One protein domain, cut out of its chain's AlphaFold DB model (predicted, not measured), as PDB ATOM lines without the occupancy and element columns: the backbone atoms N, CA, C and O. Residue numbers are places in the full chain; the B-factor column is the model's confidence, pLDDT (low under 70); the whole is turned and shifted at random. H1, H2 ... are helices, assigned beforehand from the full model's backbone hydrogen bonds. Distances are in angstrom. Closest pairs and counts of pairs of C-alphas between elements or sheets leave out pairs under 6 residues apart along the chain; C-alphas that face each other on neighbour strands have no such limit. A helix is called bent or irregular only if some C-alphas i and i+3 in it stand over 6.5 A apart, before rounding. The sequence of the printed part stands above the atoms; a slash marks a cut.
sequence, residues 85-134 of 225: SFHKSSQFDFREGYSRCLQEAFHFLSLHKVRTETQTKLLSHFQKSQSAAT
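This is residues 85 to 134 of the 225 residues of the protein "Transcription factor hes-5-like" of Limosa lapponica baueri (UniProt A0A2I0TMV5). Two long helices, H1 and then the shorter H2, stand side by side as a flat, loose U; the chain folds back at residues 112 to 115, and few contacts join the two arms. H1 makes the long axis, and its first residues, 87 to 90, stick out past H2. The printed part has 50 residues, all helix in class, and is loose, with a radius of gyration of the C-alphas of 13.1 A and spans of 41 by 20 by 7 A.

H1, residues 87 to 111, begins at C-alpha 87 (-11.901, 0.701, 45.336) and is 36.8 A long. It is neither bent nor irregular, but only just: C-alphas 87 and 90 are 6.3 A apart. H2, residues 116 to 132, is 25.0 A long and ends at C-alpha 132 (-26.759, -0.574, 35.031).

H1 and H2 are close but not clearly touching; their closest C-alphas, of Leu 109 and Gln 119, are 7.0 A apart. They run opposite ways at a shallow tilt of 2 degrees. O i to N i+4 pairs are within hydrogen-bond range in 20 of 21 cases in H1 and 12 of 13 in H2.

The farthest C-alphas, of Phe 86 and Arg 115, are 41.7 A apart. The printed part has no cut, and the link from H1 to H2 is tight. pLDDT is under 70 at residues 85 to 92, 113 and 131 to 134.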
ATOM      1  N   SER A  85      -9.181   5.564  44.341       54.75
ATOM      2  CA  SER A  85      -8.617   4.783  43.236       54.75
ATOM      3  C   SER A  85      -8.311   3.332  43.574       54.75
ATOM      4  O   SER A  85      -8.092   2.566  42.652       54.75
ATOM      5  N   PHE A  86      -8.328   2.902  44.838       49.66
ATOM      6  CA  PHE A  86      -8.143   1.471  45.145       49.66
ATOM      7  C   PHE A  86      -9.459   0.696  45.081       49.66
ATOM      8  O   PHE A  86      -9.508  -0.356  44.455       49.66
ATOM      9  N   HIS A  87     -10.563   1.256  45.592       51.03
ATOM     10  CA  HIS A  87     -11.901   0.701  45.336       51.03
ATOM     11  C   HIS A  87     -12.355   0.964  43.891       51.03
ATOM     12  O   HIS A  87     -13.018   0.130  43.281       51.03
ATOM     13  N   LYS A  88     -11.922   2.087  43.296       51.38
ATOM     14  CA  LYS A  88     -12.052   2.267  41.853       51.38
ATOM     15  C   LYS A  88     -11.066   1.442  41.054       51.38
ATOM     16  O   LYS A  88     -11.355   1.325  39.891       51.38
ATOM     17  N   SER A  89      -9.990   0.851  41.580       55.06
ATOM     18  CA  SER A  89      -9.070   0.068  40.735       55.06
ATOM     19  C   SER A  89      -9.852  -1.046  40.065       55.06
ATOM     20  O   SER A  89      -9.942  -1.066  38.855       55.06
ATOM     21  N   SER A  90     -10.593  -1.846  40.835       59.25
ATOM     22  CA  SER A  90     -11.389  -2.936  40.265       59.25
ATOM     23  C   SER A  90     -12.545  -2.446  39.371       59.25
ATOM     24  O   SER A  90     -12.838  -3.049  38.341       59.25
ATOM     25  N   GLN A  91     -13.177  -1.312  39.705       62.47
ATOM     26  CA  GLN A  91     -14.232  -0.711  38.874       62.47
ATOM     27  C   GLN A  91     -13.678  -0.045  37.597       62.47
ATOM     28  O   GLN A  91     -14.342  -0.016  36.565       62.47
ATOM     29  N   PHE A  92     -12.464   0.489  37.666       64.75
ATOM     30  CA  PHE A  92     -11.705   1.117  36.593       64.75
ATOM     31  C   PHE A  92     -11.167   0.037  35.663       64.75
ATOM     32  O   PHE A  92     -11.360   0.153  34.463       64.75
ATOM     33  N   ASP A  93     -10.648  -1.060  36.214       76.50
ATOM     34  CA  ASP A  93     -10.233  -2.262  35.493       76.50
ATOM     35  C   ASP A  93     -11.429  -2.884  34.751       76.50
ATOM     36  O   ASP A  93     -11.323  -3.215  33.569       76.50
ATOM     37  N   PHE A  94     -12.607  -2.967  35.390       84.12
ATOM     38  CA  PHE A  94     -13.841  -3.403  34.724       84.12
ATOM     39  C   PHE A  94     -14.285  -2.430  33.628       84.12
ATOM     40  O   PHE A  94     -14.592  -2.858  32.517       84.12
ATOM     41  N   ARG A  95     -14.324  -1.122  33.910       83.94
ATOM     42  CA  ARG A  95     -14.744  -0.100  32.936       83.94
ATOM     43  C   ARG A  95     -13.811  -0.064  31.727       83.94
ATOM     44  O   ARG A  95     -14.288   0.072  30.603       83.94
ATOM     45  N   GLU A  96     -12.513  -0.201  31.957       85.00
ATOM     46  CA  GLU A  96     -11.478  -0.243  30.929       85.00
ATOM     47  C   GLU A  96     -11.585  -1.524  30.096       85.00
ATOM     48  O   GLU A  96     -11.664  -1.463  28.868       85.00
ATOM     49  N   GLY A  97     -11.709  -2.686  30.747       86.12
ATOM     50  CA  GLY A  97     -11.928  -3.965  30.069       86.12
ATOM     51  C   GLY A  97     -13.221  -3.985  29.246       86.12
ATOM     52  O   GLY A  97     -13.229  -4.451  28.105       86.12
ATOM     53  N   TYR A  98     -14.297  -3.409  29.783       88.81
ATOM     54  CA  TYR A  98     -15.571  -3.252  29.087       88.81
ATOM     55  C   TYR A  98     -15.453  -2.295  27.893       88.81
ATOM     56  O   TYR A  98     -15.925  -2.618  26.807       88.81
ATOM     57  N   SER A  99     -14.772  -1.155  28.053       88.19
ATOM     58  CA  SER A  99     -14.505  -0.202  26.966       88.19
ATOM     59  C   SER A  99     -13.727  -0.850  25.819       88.19
ATOM     60  O   SER A  99     -14.104  -0.717  24.655       88.19
ATOM     61  N   ARG A 100     -12.686  -1.623  26.142       90.06
ATOM     62  CA  ARG A 100     -11.879  -2.344  25.152       90.06
ATOM     63  C   ARG A 100     -12.682  -3.423  24.426       90.06
ATOM     64  O   ARG A 100     -12.598  -3.533  23.207       90.06
ATOM     65  N   CYS A 101     -13.503  -4.180  25.156       90.25
ATOM     66  CA  CYS A 101     -14.423  -5.155  24.567       90.25
ATOM     67  C   CYS A 101     -15.424  -4.484  23.617       90.25
ATOM     68  O   CYS A 101     -15.641  -4.973  22.508       90.25
ATOM     69  N   LEU A 102     -15.986  -3.339  24.017       89.88
ATOM     70  CA  LEU A 102     -16.872  -2.561  23.157       89.88
ATOM     71  C   LEU A 102     -16.166  -2.105  21.886       89.88
ATOM     72  O   LEU A 102     -16.707  -2.305  20.805       89.88
ATOM     73  N   GLN A 103     -14.976  -1.515  22.001       89.50
ATOM     74  CA  GLN A 103     -14.197  -1.063  20.845       89.50
ATOM     75  C   GLN A 103     -13.943  -2.197  19.848       89.50
ATOM     76  O   GLN A 103     -14.145  -2.005  18.650       89.50
ATOM     77  N   GLU A 104     -13.585  -3.383  20.336       90.19
ATOM     78  CA  GLU A 104     -13.382  -4.558  19.488       90.19
ATOM     79  C   GLU A 104     -14.691  -5.015  18.825       90.19
ATOM     80  O   GLU A 104     -14.726  -5.296  17.627       90.19
ATOM     81  N   ALA A 105     -15.805  -5.010  19.565       88.88
ATOM     82  CA  ALA A 105     -17.121  -5.325  19.011       88.88
ATOM     83  C   ALA A 105     -17.536  -4.325  17.914       88.88
ATOM     84  O   ALA A 105     -18.038  -4.727  16.864       88.88
ATOM     85  N   PHE A 106     -17.287  -3.028  18.116       86.00
ATOM     86  CA  PHE A 106     -17.506  -1.992  17.102       86.00
ATOM     87  C   PHE A 106     -16.627  -2.202  15.867       86.00
ATOM     88  O   PHE A 106     -17.109  -2.058  14.739       86.00
ATOM     89  N   HIS A 107     -15.356  -2.542  16.072       87.81
ATOM     90  CA  HIS A 107     -14.409  -2.809  14.998       87.81
ATOM     91  C   HIS A 107     -14.864  -4.002  14.148       87.81
ATOM     92  O   HIS A 107     -15.006  -3.879  12.930       87.81
ATOM     93  N   PHE A 108     -15.225  -5.110  14.796       87.50
ATOM     94  CA  PHE A 108     -15.753  -6.306  14.144       87.50
ATOM     95  C   PHE A 108     -17.028  -6.024  13.333       87.50
ATOM     96  O   PHE A 108     -17.125  -6.412  12.168       87.50
ATOM     97  N   LEU A 109     -17.991  -5.297  13.912       85.25
ATOM     98  CA  LEU A 109     -19.241  -4.919  13.234       85.25
ATOM     99  C   LEU A 109     -19.031  -3.940  12.070       85.25
ATOM    100  O   LEU A 109     -19.884  -3.846  11.193       85.25
ATOM    101  N   SER A 110     -17.924  -3.196  12.063       83.00
ATOM    102  CA  SER A 110     -17.571  -2.295  10.961       83.00
ATOM    103  C   SER A 110     -16.881  -3.040   9.816       83.00
ATOM    104  O   SER A 110     -17.104  -2.719   8.649       83.00
ATOM    105  N   LEU A 111     -16.064  -4.050  10.137       84.62
ATOM    106  CA  LEU A 111     -15.372  -4.895   9.157       84.62
ATOM    107  C   LEU A 111     -16.323  -5.866   8.451       84.62
ATOM    108  O   LEU A 111     -16.258  -6.047   7.233       84.62
ATOM    109  N   HIS A 112     -17.230  -6.482   9.204       79.00
ATOM    110  CA  HIS A 112     -18.245  -7.372   8.667       79.00
ATOM    111  C   HIS A 112     -19.521  -6.560   8.480       79.00
ATOM    112  O   HIS A 112     -20.095  -6.131   9.468       79.00
ATOM    113  N   LYS A 113     -19.973  -6.331   7.237       69.81
ATOM    114  CA  LYS A 113     -21.199  -5.569   6.906       69.81
ATOM    115  C   LYS A 113     -22.475  -6.247   7.443       69.81
ATOM    116  O   LYS A 113     -23.290  -6.767   6.681       69.81
ATOM    117  N   VAL A 114     -22.635  -6.279   8.762       74.06
ATOM    118  CA  VAL A 114     -23.812  -6.791   9.458       74.06
ATOM    119  C   VAL A 114     -25.001  -5.895   9.109       74.06
ATOM    120  O   VAL A 114     -24.850  -4.697   8.878       74.06
ATOM    121  N   ARG A 115     -26.208  -6.475   9.053       73.81
ATOM    122  CA  ARG A 115     -27.445  -5.706   8.851       73.81
ATOM    123  C   ARG A 115     -27.514  -4.558   9.866       73.81
ATOM    124  O   ARG A 115     -27.382  -4.779  11.072       73.81
ATOM    125  N   THR A 116     -27.765  -3.352   9.369       77.19
ATOM    126  CA  THR A 116     -27.758  -2.086  10.124       77.19
ATOM    127  C   THR A 116     -28.696  -2.095  11.335       77.19
ATOM    128  O   THR A 116     -28.380  -1.507  12.369       77.19
ATOM    129  N   GLU A 117     -29.813  -2.822  11.256       79.50
ATOM    130  CA  GLU A 117     -30.761  -2.997  12.365       79.50
ATOM    131  C   GLU A 117     -30.210  -3.844  13.521       79.50
ATOM    132  O   GLU A 117     -30.459  -3.558  14.691       79.50
ATOM    133  N   THR A 118     -29.453  -4.901  13.219       80.50
ATOM    134  CA  THR A 118     -28.835  -5.751  14.248       80.50
ATOM    135  C   THR A 118     -27.710  -4.995  14.946       80.50
ATOM    136  O   THR A 118     -27.585  -5.066  16.167       80.50
ATOM    137  N   GLN A 119     -26.938  -4.218  14.182       81.44
ATOM    138  CA  GLN A 119     -25.898  -3.345  14.718       81.44
ATOM    139  C   GLN A 119     -26.497  -2.315  15.683       81.44
ATOM    140  O   GLN A 119     -26.094  -2.258  16.838       81.44
ATOM    141  N   THR A 120     -27.517  -1.561  15.268       82.56
ATOM    142  CA  THR A 120     -28.167  -0.554  16.134       82.56
ATOM    143  C   THR A 120     -28.768  -1.151  17.410       82.56
ATOM    144  O   THR A 120     -28.605  -0.569  18.485       82.56
ATOM    145  N   LYS A 121     -29.386  -2.338  17.336       86.62
ATOM    146  CA  LYS A 121     -29.892  -3.053  18.523       86.62
ATOM    147  C   LYS A 121     -28.767  -3.439  19.490       86.62
ATOM    148  O   LYS A 121     -28.888  -3.183  20.686       86.62
ATOM    149  N   LEU A 122     -27.662  -3.996  18.991       85.06
ATOM    150  CA  LEU A 122     -26.501  -4.354  19.820       85.06
ATOM    151  C   LEU A 122     -25.885  -3.131  20.508       85.06
ATOM    152  O   LEU A 122     -25.592  -3.174  21.701       85.06
ATOM    153  N   LEU A 123     -25.757  -2.017  19.787       84.38
ATOM    154  CA  LEU A 123     -25.220  -0.769  20.334       84.38
ATOM    155  C   LEU A 123     -26.094  -0.182  21.441       84.38
ATOM    156  O   LEU A 123     -25.578   0.233  22.479       84.38
ATOM    157  N   SER A 124     -27.414  -0.220  21.259       85.00
ATOM    158  CA  SER A 124     -28.363   0.185  22.296       85.00
ATOM    159  C   SER A 124     -28.237  -0.685  23.553       85.00
ATOM    160  O   SER A 124     -28.225  -0.165  24.672       85.00
ATOM    161  N   HIS A 125     -28.063  -2.001  23.385       86.81
ATOM    162  CA  HIS A 125     -27.838  -2.915  24.505       86.81
ATOM    163  C   HIS A 125     -26.544  -2.601  25.266       86.81
ATOM    164  O   HIS A 125     -26.583  -2.510  26.493       86.81
ATOM    165  N   PHE A 126     -25.435  -2.364  24.563       86.31
ATOM    166  CA  PHE A 126     -24.142  -2.031  25.166       86.31
ATOM    167  C   PHE A 126     -24.131  -0.711  25.948       86.31
ATOM    168  O   PHE A 126     -23.445  -0.588  26.967       86.31
ATOM    169  N   GLN A 127     -24.890   0.283  25.487       83.12
ATOM    170  CA  GLN A 127     -25.048   1.554  26.194       83.12
ATOM    171  C   GLN A 127     -25.908   1.391  27.455       83.12
ATOM    172  O   GLN A 127     -25.603   1.977  28.493       83.12
ATOM    173  N   LYS A 128     -26.940   0.541  27.399       83.69
ATOM    174  CA  LYS A 128     -27.844   0.270  28.527       83.69
ATOM    175  C   LYS A 128     -27.197  -0.566  29.637       83.69
ATOM    176  O   LYS A 128     -27.498  -0.365  30.810       83.69
ATOM    177  N   SER A 129     -26.293  -1.487  29.303       73.62
ATOM    178  CA  SER A 129     -25.534  -2.255  30.303       73.62
ATOM    179  C   SER A 129     -24.474  -1.417  31.025       73.62
ATOM    180  O   SER A 129     -24.168  -1.699  32.182       73.62
ATOM    181  N   GLN A 130     -23.947  -0.363  30.392       70.31
ATOM    182  CA  GLN A 130     -22.958   0.523  31.016       70.31
ATOM    183  C   GLN A 130     -23.557   1.362  32.161       70.31
ATOM    184  O   GLN A 130     -22.895   1.573  33.176       70.31
ATOM    185  N   SER A 131     -24.816   1.795  32.039       63.28
ATOM    186  CA  SER A 131     -25.509   2.532  33.104       63.28
ATOM    187  C   SER A 131     -25.946   1.629  34.263       63.28
ATOM    188  O   SER A 131     -25.809   2.024  35.418       63.28
ATOM    189  N   ALA A 132     -26.362   0.386  33.994       60.91
ATOM    190  CA  ALA A 132     -26.759  -0.574  35.031       60.91
ATOM    191  C   ALA A 132     -25.602  -1.003  35.960       60.91
ATOM    192  O   ALA A 132     -25.818  -1.261  37.141       60.91
ATOM    193  N   ALA A 133     -24.361  -1.031  35.460       56.84
ATOM    194  CA  ALA A 133     -23.178  -1.372  36.258       56.84
ATOM    195  C   ALA A 133     -22.775  -0.284  37.280       56.84
ATOM    196  O   ALA A 133     -21.932  -0.529  38.143       56.84
ATOM    197  N   THR A 134     -23.365   0.914  37.198       53.09
ATOM    198  CA  THR A 134     -23.027   2.052  38.074       53.09
ATOM    199  C   THR A 134     -23.938   2.132  39.313       53.09
ATOM    200  O   THR A 134     -23.553   2.719  40.321       53.09
TER     201      THR A 134